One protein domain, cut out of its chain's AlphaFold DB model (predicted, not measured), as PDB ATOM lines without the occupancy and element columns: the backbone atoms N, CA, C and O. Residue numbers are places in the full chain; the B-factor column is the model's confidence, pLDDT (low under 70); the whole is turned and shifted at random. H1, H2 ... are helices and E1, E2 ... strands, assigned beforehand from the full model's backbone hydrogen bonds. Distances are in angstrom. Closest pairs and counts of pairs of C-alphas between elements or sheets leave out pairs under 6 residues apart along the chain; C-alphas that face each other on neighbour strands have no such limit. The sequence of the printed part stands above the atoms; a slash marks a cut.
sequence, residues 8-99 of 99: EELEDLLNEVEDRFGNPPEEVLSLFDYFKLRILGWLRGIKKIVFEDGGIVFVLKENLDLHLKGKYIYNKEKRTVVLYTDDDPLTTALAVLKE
ATOM      1  N   GLU A   8     -28.479   9.387 -20.683       95.31
ATOM      2  CA  GLU A   8     -27.113   9.806 -20.346       95.31
ATOM      3  C   GLU A   8     -26.088   8.712 -20.680       95.31
ATOM      4  O   GLU A   8     -25.166   8.959 -21.445       95.31
ATOM      5  N   GLU A   9     -26.322   7.462 -20.253       95.75
ATOM      6  CA  GLU A   9     -25.457   6.316 -20.600       95.75
ATOM      7  C   GLU A   9     -25.333   6.114 -22.117       95.75
ATOM      8  O   GLU A   9     -24.331   5.609 -22.628       95.75
ATOM      9  N   LEU A  10     -26.396   6.446 -22.852       95.81
ATOM     10  CA  LEU A  10     -26.416   6.340 -24.300       95.81
ATOM     11  C   LEU A  10     -25.623   7.480 -24.958       95.81
ATOM     12  O   LEU A  10     -24.955   7.237 -25.957       95.81
ATOM     13  N   GLU A  11     -25.676   8.692 -24.407       95.25
ATOM     14  CA  GLU A  11     -24.895   9.846 -24.867       95.25
ATOM     15  C   GLU A  11     -23.399   9.662 -24.568       95.25
ATOM     16  O   GLU A  11     -22.574   9.882 -25.454       95.25
ATOM     17  N   ASP A  12     -23.047   9.136 -23.394       96.62
ATOM     18  CA  ASP A  12     -21.667   8.765 -23.057       96.62
ATOM     19  C   ASP A  12     -21.107   7.730 -24.037       96.62
ATOM     20  O   ASP A  12     -19.998   7.875 -24.554       96.62
ATOM     21  N   LEU A  13     -21.904   6.711 -24.373       95.81
ATOM     22  CA  LEU A  13     -21.506   5.706 -25.353       95.81
ATOM     23  C   LEU A  13     -21.329   6.295 -26.760       95.81
ATOM     24  O   LEU A  13     -20.476   5.816 -27.505       95.81
ATOM     25  N   LEU A  14     -22.136   7.288 -27.146       96.38
ATOM     26  CA  LEU A  14     -21.948   7.984 -28.418       96.38
ATOM     27  C   LEU A  14     -20.595   8.694 -28.416       96.38
ATOM     28  O   LEU A  14     -19.797   8.432 -29.307       96.38
ATOM     29  N   ASN A  15     -20.298   9.472 -27.371       96.69
ATOM     30  CA  ASN A  15     -19.021  10.177 -27.221       96.69
ATOM     31  C   ASN A  15     -17.816   9.222 -27.294       96.69
ATOM     32  O   ASN A  15     -16.833   9.517 -27.972       96.69
ATOM     33  N   GLU A  16     -17.892   8.048 -26.657       96.38
ATOM     34  CA  GLU A  16     -16.847   7.019 -26.766       96.38
ATOM     35  C   GLU A  16     -16.682   6.480 -28.194       96.38
ATOM     36  O   GLU A  16     -15.570   6.163 -28.622       96.38
ATOM     37  N   VAL A  17     -17.782   6.327 -28.939       96.19
ATOM     38  CA  VAL A  17     -17.726   5.922 -30.349       96.19
ATOM     39  C   VAL A  17     -17.053   7.013 -31.179       96.19
ATOM     40  O   VAL A  17     -16.190   6.684 -31.993       96.19
ATOM     41  N   GLU A  18     -17.386   8.284 -30.946       97.31
ATOM     42  CA  GLU A  18     -16.778   9.408 -31.667       97.31
ATOM     43  C   GLU A  18     -15.274   9.525 -31.397       97.31
ATOM     44  O   GLU A  18     -14.488   9.667 -32.332       97.31
ATOM     45  N   ASP A  19     -14.853   9.395 -30.137       97.88
ATOM     46  CA  ASP A  19     -13.439   9.451 -29.746       97.88
ATOM     47  C   ASP A  19     -12.618   8.331 -30.408       97.88
ATOM     48  O   ASP A  19     -11.499   8.537 -30.881       97.88
ATOM     49  N   ARG A  20     -13.199   7.129 -30.505       97.62
ATOM     50  CA  ARG A  20     -12.496   5.939 -31.003       97.62
ATOM     51  C   ARG A  20     -12.514   5.790 -32.516       97.62
ATOM     52  O   ARG A  20     -11.584   5.206 -33.075       97.62
ATOM     53  N   PHE A  21     -13.587   6.228 -33.164       97.19
ATOM     54  CA  PHE A  21     -13.850   5.942 -34.576       97.19
ATOM     55  C   PHE A  21     -14.070   7.204 -35.422       97.19
ATOM     56  O   PHE A  21     -14.191   7.094 -36.642       97.19
ATOM     57  N   GLY A  22     -14.057   8.390 -34.810       96.44
ATOM     58  CA  GLY A  22     -14.395   9.651 -35.461       96.44
ATOM     59  C   GLY A  22     -15.903   9.832 -35.627       96.44
ATOM     60  O   GLY A  22     -16.703   9.111 -35.035       96.44
ATOM     61  N   ASN A  23     -16.296  10.805 -36.452       96.88
ATOM     62  CA  ASN A  23     -17.701  11.166 -36.634       96.88
ATOM     63  C   ASN A  23     -18.544   9.960 -37.110       96.88
ATOM     64  O   ASN A  23     -18.256   9.417 -38.185       96.88
ATOM     65  N   PRO A  24     -19.581   9.548 -36.361       96.88
ATOM     66  CA  PRO A  24     -20.404   8.411 -36.733       96.88
ATOM     67  C   PRO A  24     -21.173   8.675 -38.036       96.88
ATOM     68  O   PRO A  24     -21.653   9.789 -38.258       96.88
ATOM     69  N   PRO A  25     -21.341   7.656 -38.896       97.12
ATOM     70  CA  PRO A  25     -22.260   7.732 -40.028       97.12
ATOM     71  C   PRO A  25     -23.701   8.017 -39.586       97.12
ATOM     72  O   PRO A  25     -24.102   7.674 -38.470       97.12
ATOM     73  N   GLU A  26     -24.504   8.579 -40.487       95.56
ATOM     74  CA  GLU A  26     -25.911   8.917 -40.238       95.56
ATOM     75  C   GLU A  26     -26.737   7.699 -39.797       95.56
ATOM     76  O   GLU A  26     -27.602   7.797 -38.925       95.56
ATOM     77  N   GLU A  27     -26.426   6.517 -40.325       95.12
ATOM     78  CA  GLU A  27     -27.087   5.267 -39.956       95.12
ATOM     79  C   GLU A  27     -26.789   4.872 -38.504       95.12
ATOM     80  O   GLU A  27     -27.645   4.307 -37.818       95.12
ATOM     81  N   VAL A  28     -25.585   5.186 -38.014       95.50
ATOM     82  CA  VAL A  28     -25.214   4.961 -36.613       95.50
ATOM     83  C   VAL A  28     -25.940   5.962 -35.722       95.50
ATOM     84  O   VAL A  28     -26.528   5.548 -34.728       95.50
ATOM     85  N   LEU A  29     -25.984   7.243 -36.094       95.75
ATOM     86  CA  LEU A  29     -26.745   8.260 -35.355       95.75
ATOM     87  C   LEU A  29     -28.234   7.891 -35.260       95.75
ATOM     88  O   LEU A  29     -28.803   7.877 -34.170       95.75
ATOM     89  N   SER A  30     -28.823   7.447 -36.372       94.56
ATOM     90  CA  SER A  30     -30.202   6.948 -36.416       94.56
ATOM     91  C   SER A  30     -30.413   5.766 -35.464       94.56
ATOM     92  O   SER A  30     -31.436   5.666 -34.788       94.56
ATOM     93  N   LEU A  31     -29.435   4.858 -35.356       94.88
ATOM     94  CA  LEU A  31     -29.496   3.750 -34.405       94.88
ATOM     95  C   LEU A  31     -29.533   4.250 -32.951       94.88
ATOM     96  O   LEU A  31     -30.330   3.743 -32.155       94.88
ATOM     97  N   PHE A  32     -28.717   5.249 -32.606       96.12
ATOM     98  CA  PHE A  32     -28.761   5.899 -31.293       96.12
ATOM     99  C   PHE A  32     -30.125   6.545 -31.026       96.12
ATOM    100  O   PHE A  32     -30.672   6.372 -29.935       96.12
ATOM    101  N   ASP A  33     -30.734   7.185 -32.022       95.69
ATOM    102  CA  ASP A  33     -32.082   7.743 -31.908       95.69
ATOM    103  C   ASP A  33     -33.139   6.675 -31.591       95.69
ATOM    104  O   ASP A  33     -33.952   6.859 -30.679       95.69
ATOM    105  N   TYR A  34     -33.091   5.503 -32.234       95.19
ATOM    106  CA  TYR A  34     -33.982   4.386 -31.888       95.19
ATOM    107  C   TYR A  34     -33.752   3.863 -30.462       95.19
ATOM    108  O   TYR A  34     -34.713   3.534 -29.755       95.19
ATOM    109  N   PHE A  35     -32.500   3.795 -29.994       95.56
ATOM    110  CA  PHE A  35     -32.208   3.417 -28.607       95.56
ATOM    111  C   PHE A  35     -32.716   4.462 -27.610       95.56
ATOM    112  O   PHE A  35     -33.295   4.090 -26.584       95.56
ATOM    113  N   LYS A  36     -32.573   5.750 -27.927       96.12
ATOM    114  CA  LYS A  36     -33.096   6.860 -27.124       96.12
ATOM    115  C   LYS A  36     -34.616   6.785 -27.035       96.12
ATOM    116  O   LYS A  36     -35.172   6.826 -25.939       96.12
ATOM    117  N   LEU A  37     -35.283   6.557 -28.165       95.69
ATOM    118  CA  LEU A  37     -36.726   6.359 -28.246       95.69
ATOM    119  C   LEU A  37     -37.197   5.170 -27.395       95.69
ATOM    120  O   LEU A  37     -38.177   5.281 -26.659       95.69
ATOM    121  N   ARG A  38     -36.482   4.039 -27.452       94.56
ATOM    122  CA  ARG A  38     -36.763   2.856 -26.625       94.56
ATOM    123  C   ARG A  38     -36.711   3.194 -25.135       94.56
ATOM    124  O   ARG A  38     -37.610   2.792 -24.398       94.56
ATOM    125  N   ILE A  39     -35.669   3.899 -24.696       94.56
ATOM    126  CA  ILE A  39     -35.470   4.270 -23.288       94.56
ATOM    127  C   ILE A  39     -36.570   5.233 -22.834       94.56
ATOM    128  O   ILE A  39     -37.267   4.950 -21.860       94.56
ATOM    129  N   LEU A  40     -36.792   6.321 -23.575       94.56
ATOM    130  CA  LEU A  40     -37.836   7.305 -23.271       94.56
ATOM    131  C   LEU A  40     -39.228   6.665 -23.249       94.56
ATOM    132  O   LEU A  40     -40.002   6.874 -22.315       94.56
ATOM    133  N   GLY A  41     -39.526   5.829 -24.245       94.31
ATOM    134  CA  GLY A  41     -40.771   5.079 -24.310       94.31
ATOM    135  C   GLY A  41     -40.951   4.180 -23.090       94.31
ATOM    136  O   GLY A  41     -41.990   4.227 -22.432       94.31
ATOM    137  N   TRP A  42     -39.924   3.407 -22.732       92.75
ATOM    138  CA  TRP A  42     -39.966   2.513 -21.578       92.75
ATOM    139  C   TRP A  42     -40.258   3.244 -20.262       92.75
ATOM    140  O   TRP A  42     -41.092   2.764 -19.481       92.75
ATOM    141  N   LEU A  43     -39.601   4.390 -20.042       91.19
ATOM    142  CA  LEU A  43     -39.778   5.254 -18.868       91.19
ATOM    143  C   LEU A  43     -41.193   5.835 -18.790       91.19
ATOM    144  O   LEU A  43     -41.752   5.947 -17.703       91.19
ATOM    145  N   ARG A  44     -41.814   6.110 -19.940       91.50
ATOM    146  CA  ARG A  44     -43.219   6.536 -20.045       91.50
ATOM    147  C   ARG A  44     -44.207   5.380 -20.106       91.50
ATOM    148  O   ARG A  44     -45.344   5.570 -20.510       91.50
ATOM    149  N   GLY A  45     -43.792   4.166 -19.762       93.50
ATOM    150  CA  GLY A  45     -44.682   3.010 -19.746       93.50
ATOM    151  C   GLY A  45     -45.144   2.542 -21.128       93.50
ATOM    152  O   GLY A  45     -46.126   1.813 -21.223       93.50
ATOM    153  N   ILE A  46     -44.435   2.890 -22.200       95.44
ATOM    154  CA  ILE A  46     -44.655   2.340 -23.539       95.44
ATOM    155  C   ILE A  46     -43.912   1.003 -23.650       95.44
ATOM    156  O   ILE A  46     -42.735   0.873 -23.312       95.44
ATOM    157  N   LYS A  47     -44.625  -0.024 -24.108       94.12
ATOM    158  CA  LYS A  47     -44.122  -1.381 -24.354       94.12
ATOM    159  C   LYS A  47     -43.588  -1.551 -25.775       94.12
ATOM    160  O   LYS A  47     -42.652  -2.319 -25.982       94.12
ATOM    161  N   LYS A  48     -44.220  -0.906 -26.757       95.00
ATOM    162  CA  LYS A  48     -43.876  -1.029 -28.179       95.00
ATOM    163  C   LYS A  48     -44.162   0.283 -28.897       95.00
ATOM    164  O   LYS A  48     -45.173   0.918 -28.610       95.00
ATOM    165  N   ILE A  49     -43.300   0.634 -29.843       96.44
ATOM    166  CA  ILE A  49     -43.493   1.743 -30.778       96.44
ATOM    167  C   ILE A  49     -43.486   1.145 -32.183       96.44
ATOM    168  O   ILE A  49     -42.654   0.283 -32.472       96.44
ATOM    169  N   VAL A  50     -44.447   1.534 -33.013       95.81
ATOM    170  CA  VAL A  50     -44.559   1.093 -34.406       95.81
ATOM    171  C   VAL A  50     -44.705   2.322 -35.286       95.81
ATOM    172  O   VAL A  50     -45.508   3.200 -34.975       95.81
ATOM    173  N   PHE A  51     -43.926   2.368 -36.359       94.25
ATOM    174  CA  PHE A  51     -44.053   3.368 -37.410       94.25
ATOM    175  C   PHE A  51     -44.856   2.750 -38.549       94.25
ATOM    176  O   PHE A  51     -44.504   1.675 -39.029       94.25
ATOM    177  N   GLU A  52     -45.952   3.401 -38.913       90.00
ATOM    178  CA  GLU A  52     -46.863   2.983 -39.977       90.00
ATOM    179  C   GLU A  52     -47.074   4.168 -40.925       90.00
ATOM    180  O   GLU A  52     -46.836   5.323 -40.553       90.00
ATOM    181  N   ASP A  53     -47.567   3.899 -42.132       80.31
ATOM    182  CA  ASP A  53     -47.890   4.955 -43.091       80.31
ATOM    183  C   ASP A  53     -48.949   5.909 -42.500       80.31
ATOM    184  O   ASP A  53     -50.110   5.543 -42.294       80.31
ATOM    185  N   GLY A  54     -48.537   7.147 -42.202       80.50
ATOM    186  CA  GLY A  54     -49.394   8.212 -41.665       80.50
ATOM    187  C   GLY A  54     -49.397   8.374 -40.139       80.50
ATOM    188  O   GLY A  54     -50.205   9.154 -39.620       80.50
ATOM    189  N   GLY A  55     -48.534   7.673 -39.391       90.50
ATOM    190  CA  GLY A  55     -48.405   7.945 -37.958       90.50
ATOM    191  C   GLY A  55     -47.541   6.994 -37.136       90.50
ATOM    192  O   GLY A  55     -46.863   6.092 -37.626       90.50
ATOM    193  N   ILE A  56     -47.588   7.211 -35.822       95.75
ATOM    194  CA  ILE A  56     -46.843   6.458 -34.815       95.75
ATOM    195  C   ILE A  56     -47.835   5.778 -33.877       95.75
ATOM    196  O   ILE A  56     -48.727   6.422 -33.318       95.75
ATOM    197  N   VAL A  57     -47.664   4.477 -33.660       95.62
ATOM    198  CA  VAL A  57     -48.476   3.692 -32.725       95.62
ATOM    199  C   VAL A  57     -47.660   3.366 -31.479       95.62
ATOM    200  O   VAL A  57     -46.703   2.592 -31.526       95.62
ATOM    201  N   PHE A  58     -48.083   3.905 -30.340       95.94
ATOM    202  CA  PHE A  58     -47.544   3.584 -29.022       95.94
ATOM    203  C   PHE A  58     -48.435   2.551 -28.335       95.94
ATOM    204  O   PHE A  58     -49.615   2.802 -28.101       95.94
ATOM    205  N   VAL A  59     -47.883   1.392 -27.978       95.50
ATOM    206  CA  VAL A  59     -48.574   0.362 -27.187       95.50
ATOM    207  C   VAL A  59     -48.163   0.512 -25.729       95.50
ATOM    208  O   VAL A  59     -46.977   0.410 -25.419       95.50
ATOM    209  N   LEU A  60     -49.120   0.727 -24.832       95.00
ATOM    210  CA  LEU A  60     -48.867   1.033 -23.424       95.00
ATOM    211  C   LEU A  60     -48.793  -0.234 -22.556       95.00
ATOM    212  O   LEU A  60     -49.369  -1.280 -22.873       95.00
ATOM    213  N   LYS A  61     -48.073  -0.136 -21.436       91.69
ATOM    214  CA  LYS A  61     -48.156  -1.070 -20.303       91.69
ATOM    215  C   LYS A  61     -49.505  -0.895 -19.585       91.69
ATOM    216  O   LYS A  61     -50.301  -0.022 -19.918       91.69
ATOM    217  N   GLU A  62     -49.812  -1.777 -18.639       83.50
ATOM    218  CA  GLU A  62     -51.115  -1.777 -17.958       83.50
ATOM    219  C   GLU A  62     -51.329  -0.517 -17.104       83.50
ATOM    220  O   GLU A  62     -50.377   0.005 -16.530       83.50
ATOM    221  N   ASN A  63     -52.587  -0.067 -16.999       71.06
ATOM    222  CA  ASN A  63     -53.031   1.045 -16.141       71.06
ATOM    223  C   ASN A  63     -52.312   2.387 -16.364       71.06
ATOM    224  O   ASN A  63     -52.162   3.167 -15.424       71.06
ATOM    225  N   LEU A  64     -51.890   2.669 -17.598       78.69
ATOM    226  CA  LEU A  64     -51.264   3.932 -17.965       78.69
ATOM    227  C   LEU A  64     -52.135   4.697 -18.966       78.69
ATOM    228  O   LEU A  64     -52.476   4.159 -20.017       78.69
ATOM    229  N   ASP A  65     -52.422   5.962 -18.667       74.50
ATOM    230  CA  ASP A  65     -52.964   6.910 -19.637       74.50
ATOM    231  C   ASP A  65     -51.825   7.821 -20.113       74.50
ATOM    232  O   ASP A  65     -51.265   8.610 -19.350       74.50
ATOM    233  N   LEU A  66     -51.436   7.664 -21.381       82.25
ATOM    234  CA  LEU A  66     -50.416   8.492 -22.018       82.25
ATOM    235  C   LEU A  66     -51.092   9.671 -22.716       82.25
ATOM    236  O   LEU A  66     -51.817   9.490 -23.696       82.25
ATOM    237  N   HIS A  67     -50.811  10.879 -22.239       81.50
ATOM    238  CA  HIS A  67     -51.230  12.110 -22.894       81.50
ATOM    239  C   HIS A  67     -50.072  12.682 -23.701       81.50
ATOM    240  O   HIS A  67     -49.005  12.959 -23.159       81.50
ATOM    241  N   LEU A  68     -50.293  12.849 -25.002       84.56
ATOM    242  CA  LEU A  68     -49.328  13.446 -25.918       84.56
ATOM    243  C   LEU A  68     -49.810  14.831 -26.344       84.56
ATOM    244  O   LEU A  68     -51.012  15.100 -26.372       84.56
ATOM    245  N   LYS A  69     -48.882  15.712 -26.712       82.25
ATOM    246  CA  LYS A  69     -49.241  16.919 -27.459       82.25
ATOM    247  C   LYS A  69     -49.581  16.552 -28.906       82.25
ATOM    248  O   LYS A  69     -49.037  15.600 -29.458       82.25
ATOM    249  N   GLY A  70     -50.470  17.330 -29.520       80.44
ATOM    250  CA  GLY A  70     -50.896  17.136 -30.909       80.44
ATOM    251  C   GLY A  70     -52.157  16.282 -31.064       80.44
ATOM    252  O   GLY A  70     -52.881  16.013 -30.104       80.44
ATOM    253  N   LYS A  71     -52.455  15.899 -32.310       86.38
ATOM    254  CA  LYS A  71     -53.661  15.143 -32.664       86.38
ATOM    255  C   LYS A  71     -53.392  13.646 -32.552       86.38
ATOM    256  O   LYS A  71     -52.722  13.063 -33.401       86.38
ATOM    257  N   TYR A  72     -53.968  13.018 -31.533       92.25
ATOM    258  CA  TYR A  72     -53.872  11.578 -31.327       92.25
ATOM    259  C   TYR A  72     -55.235  10.950 -31.039       92.25
ATOM    260  O   TYR A  72     -56.180  11.616 -30.617       92.25
ATOM    261  N   ILE A  73     -55.318   9.641 -31.261       91.81
ATOM    262  CA  ILE A  73     -56.441   8.808 -30.837       91.81
ATOM    263  C   ILE A  73     -55.930   7.831 -29.791       91.81
ATOM    264  O   ILE A  73     -54.939   7.137 -30.011       91.81
ATOM    265  N   TYR A  74     -56.635   7.738 -28.667       92.00
ATOM    266  CA  TYR A  74     -56.381   6.719 -27.660       92.00
ATOM    267  C   TYR A  74     -57.441   5.619 -27.734       92.00
ATOM    268  O   TYR A  74     -58.631   5.865 -27.550       92.00
ATOM    269  N   ASN A  75     -56.999   4.390 -27.993       90.50
ATOM    270  CA  ASN A  75     -57.823   3.195 -27.886       90.50
ATOM    271  C   ASN A  75     -57.521   2.499 -26.555       90.50
ATOM    272  O   ASN A  75     -56.507   1.809 -26.415       90.50
ATOM    273  N   LYS A  76     -58.431   2.662 -25.592       87.44
ATOM    274  CA  LYS A  76     -58.307   2.096 -24.246       87.44
ATOM    275  C   LYS A  76     -58.354   0.565 -24.231       87.44
ATOM    276  O   LYS A  76     -57.607  -0.050 -23.478       87.44
ATOM    277  N   GLU A  77     -59.180  -0.055 -25.076       87.94
ATOM    278  CA  GLU A  77     -59.310  -1.521 -25.142       87.94
ATOM    279  C   GLU A  77     -58.007  -2.177 -25.603       87.94
ATOM    280  O   GLU A  77     -57.528  -3.141 -25.002       87.94
ATOM    281  N   LYS A  78     -57.401  -1.618 -26.655       88.69
ATOM    282  CA  LYS A  78     -56.134  -2.102 -27.213       88.69
ATOM    283  C   LYS A  78     -54.907  -1.546 -26.493       88.69
ATOM    284  O   LYS A  78     -53.807  -2.034 -26.741       88.69
ATOM    285  N   ARG A  79     -55.088  -0.562 -25.604       91.81
ATOM    286  CA  ARG A  79     -54.013   0.171 -24.916       91.81
ATOM    287  C   ARG A  79     -53.025   0.773 -25.913       91.81
ATOM    288  O   ARG A  79     -51.811   0.625 -25.779       91.81
ATOM    289  N   THR A  80     -53.561   1.420 -26.943       93.31
ATOM    290  CA  THR A  80     -52.762   2.018 -28.015       93.31
ATOM    291  C   THR A  80     -53.073   3.491 -28.183       93.31
ATOM    292  O   THR A  80     -54.243   3.863 -28.271       93.31
ATOM    293  N   VAL A  81     -52.036   4.310 -28.307       94.25
ATOM    294  CA  VAL A  81     -52.132   5.704 -28.742       94.25
ATOM    295  C   VAL A  81     -51.618   5.792 -30.172       94.25
ATOM    296  O   VAL A  81     -50.500   5.364 -30.447       94.25
ATOM    297  N   VAL A  82     -52.437   6.325 -31.072       94.25
ATOM    298  CA  VAL A  82     -52.067   6.594 -32.464       94.25
ATOM    299  C   VAL A  82     -51.864   8.091 -32.605       94.25
ATOM    300  O   VAL A  82     -52.822   8.851 -32.471       94.25
ATOM    301  N   LEU A  83     -50.624   8.506 -32.839       94.00
ATOM    302  CA  LEU A  83     -50.254   9.887 -33.121       94.00
ATOM    303  C   LEU A  83     -50.137  10.060 -34.633       94.00
ATOM    304  O   LEU A  83     -49.345   9.368 -35.269       94.00
ATOM    305  N   TYR A  84     -50.915  10.978 -35.195       91.25
ATOM    306  CA  TYR A  84     -50.811  11.323 -36.610       91.25
ATOM    307  C   TYR A  84     -49.691  12.338 -36.807       91.25
ATOM    308  O   TYR A  84     -49.588  13.291 -36.030       91.25
ATOM    309  N   THR A  85     -48.880  12.143 -37.840       89.31
ATOM    310  CA  THR A  85     -47.844  13.097 -38.235       89.31
ATOM    311  C   THR A  85     -47.676  13.084 -39.746       89.31
ATOM    312  O   THR A  85     -47.756  12.021 -40.364       89.31
ATOM    313  N   ASP A  86     -47.474  14.272 -40.311       87.31
ATOM    314  CA  ASP A  86     -47.079  14.470 -41.708       87.31
ATOM    315  C   ASP A  86     -45.545  14.618 -41.837       87.31
ATOM    316  O   ASP A  86     -45.011  14.609 -42.945       87.31
ATOM    317  N   ASP A  87     -44.844  14.745 -40.704       88.00
ATOM    318  CA  ASP A  87     -43.388  14.860 -40.603       88.00
ATOM    319  C   ASP A  87     -42.721  13.482 -40.432       88.00
ATOM    320  O   ASP A  87     -43.385  12.454 -40.274       88.00
ATOM    321  N   ASP A  88     -41.384  13.459 -40.394       90.50
ATOM    322  CA  ASP A  88     -40.615  12.252 -40.075       90.50
ATOM    323  C   ASP A  88     -41.089  11.606 -38.744       90.50
ATOM    324  O   ASP A  88     -41.055  12.255 -37.681       90.50
ATOM    325  N   PRO A  89     -41.530  10.331 -38.759       92.31
ATOM    326  CA  PRO A  89     -42.072   9.666 -37.577       92.31
ATOM    327  C   PRO A  89     -41.071   9.516 -36.431       92.31
ATOM    328  O   PRO A  89     -41.463   9.618 -35.266       92.31
ATOM    329  N   LEU A  90     -39.787   9.291 -36.725       92.19
ATOM    330  CA  LEU A  90     -38.761   9.120 -35.693       92.19
ATOM    331  C   LEU A  90     -38.528  10.433 -34.936       92.19
ATOM    332  O   LEU A  90     -38.610  10.466 -33.704       92.19
ATOM    333  N   THR A  91     -38.319  11.522 -35.672       92.06
ATOM    334  CA  THR A  91     -38.135  12.873 -35.131       92.06
ATOM    335  C   THR A  91     -39.345  13.300 -34.307       92.06
ATOM    336  O   THR A  91     -39.203  13.753 -33.167       92.06
ATOM    337  N   THR A  92     -40.550  13.083 -34.843       93.25
ATOM    338  CA  THR A  92     -41.807  13.374 -34.145       93.25
ATOM    339  C   THR A  92     -41.902  12.597 -32.830       93.25
ATOM    340  O   THR A  92     -42.198  13.168 -31.778       93.25
ATOM    341  N   ALA A  93     -41.623  11.290 -32.865       94.25
ATOM    342  CA  ALA A  93     -41.708  10.429 -31.693       94.25
ATOM    343  C   ALA A  93     -40.688  10.830 -30.611       94.25
ATOM    344  O   ALA A  93     -41.019  10.849 -29.426       94.25
ATOM    345  N   LEU A  94     -39.468  11.215 -30.996       94.31
ATOM    346  CA  LEU A  94     -38.473  11.740 -30.058       94.31
ATOM    347  C   LEU A  94     -38.923  13.052 -29.413       94.31
ATOM    348  O   LEU A  94     -38.726  13.226 -28.212       94.31
ATOM    349  N   ALA A  95     -39.528  13.964 -30.177       92.75
ATOM    350  CA  ALA A  95     -40.009  15.238 -29.650       92.75
ATOM    351  C   ALA A  95     -41.097  15.033 -28.586       92.75
ATOM    352  O   ALA A  95     -40.963  15.526 -27.467       92.75
ATOM    353  N   VAL A  96     -42.128  14.235 -28.885       92.62
ATOM    354  CA  VAL A  96     -43.249  14.017 -27.951       92.62
ATOM    355  C   VAL A  96     -42.873  13.185 -26.723       92.62
ATOM    356  O   VAL A  96     -43.572  13.246 -25.716       92.62
ATOM    357  N   LEU A  97     -41.792  12.398 -26.788       91.19
ATOM    358  CA  LEU A  97     -41.309  11.585 -25.666       91.19
ATOM    359  C   LEU A  97     -40.176  12.243 -24.857       91.19
ATOM    360  O   LEU A  97     -39.731  11.654 -23.871       91.19
ATOM    361  N   LYS A  98     -39.708  13.438 -25.235       85.44
ATOM    362  CA  LYS A  98     -38.755  14.230 -24.436       85.44
ATOM    363  C   LYS A  98     -39.436  15.137 -23.404       85.44
ATOM    364  O   LYS A  98     -38.805  15.445 -22.402       85.44
ATOM    365  N   GLU A  99     -40.692  15.531 -23.632       65.38
ATOM    366  CA  GLU A  99     -41.460  16.485 -22.799       65.38
ATOM    367  C   GLU A  99     -42.109  15.886 -21.556       65.38
ATOM    368  O   GLU A  99     -41.765  16.285 -20.430       65.38
TER     369      GLU A  99
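AT A GLANCE: This is residues 8 to 99 of the 99 residues of the protein "TRCF domain-containing protein" of Thermotoga sp (UniProt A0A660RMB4). A twisted sheet of four strands has H3 and one end of H2 packed on one face, while the rest of H2 reaches away from the sheet and H1 folds back beside it, making a helical hairpin whose far end gives the model its length. H1 packs on H2 alone, well away from the sheet. The printed part has 92 residues, with three named helices and four named strands in the order H1 H2 E1 E2 E3 E4 H3; the sheet runs E1 E2 E4 E3, all antiparallel, and the class is mixed, helices and strands. The whole is only just compact, close to loose, with a radius of gyration of the C-alphas of 14.8 A, and elongated, with spans of 48 by 28 by 19 A.

HOW THE PARTS SIT: In the sheet, E1, residues 46 to 52, is an edge strand and E2, residues 55 to 60, is its antiparallel neighbour in a hairpin, with N 50 and O 57 within hydrogen-bond range at 2.9 A. On the other side of E2 is E4, residues 80 to 84, antiparallel to it at 160 degrees, with N 58 and O 81 2.8 A apart. E3, residues 72 to 75, is the other edge strand and forms a hairpin with E4, with N 73 and O 82 2.9 A apart. The sheet is twisted, its C-alphas lying up to 4.1 A off the best plane. H3, residues 89 to 98, is on the sheet at a height of 9.8 A, over E2 and slantwise to it at 36 degrees on the local plane; the closest C-alphas are those of Ile 56 and Pro 89, 6.4 A. H2, residues 26 to 43, is on the same face, making two layers, helices on one face of a sheet; it lies over E1 at a height of 8.8 A. H2 touches H3 with its residues 33 to 41 alone, closest at the C-alphas of Leu 37 and Leu 94, 5.9 A, at a steep tilt of 43 degrees, the same way. H1, residues 8 to 21, touches H2 with its residues 10 to 14 alone, closest at the C-alphas of Leu 10 and Lys 36, 7.3 A; they run opposite ways at a shallow tilt of 15 degrees. H1 is not on the sheet and is apart from H3. In H1, H2 and H3 every O i to N i+4 pair is within hydrogen-bond range.

IN THESE COORDINATES: E1 measures 16.6 A from first to last C-alpha, E2 16.1 A, E4 12.8 A and E3 9.9 A. H2 is the longest helix, 25.7 A, from C-alpha 26 at (-25.911, 8.917, -40.238). H1 is 19.8 A long and begins with C-alpha 8 at (-27.113, 9.806, -20.346). H3, 14.3 A long, ends with C-alpha 98 at (-38.755, 14.230, -24.436).

THE WHOLE: The two C-alphas farthest apart are those of Arg 20 and Glu 77, 47.8 A. The printed part has no cut. The link from E2 to E3, 11 residues, is long; the other links are tight. The mean pLDDT of the printed part is 91.8, and residue 99, the chain's last, is under 70.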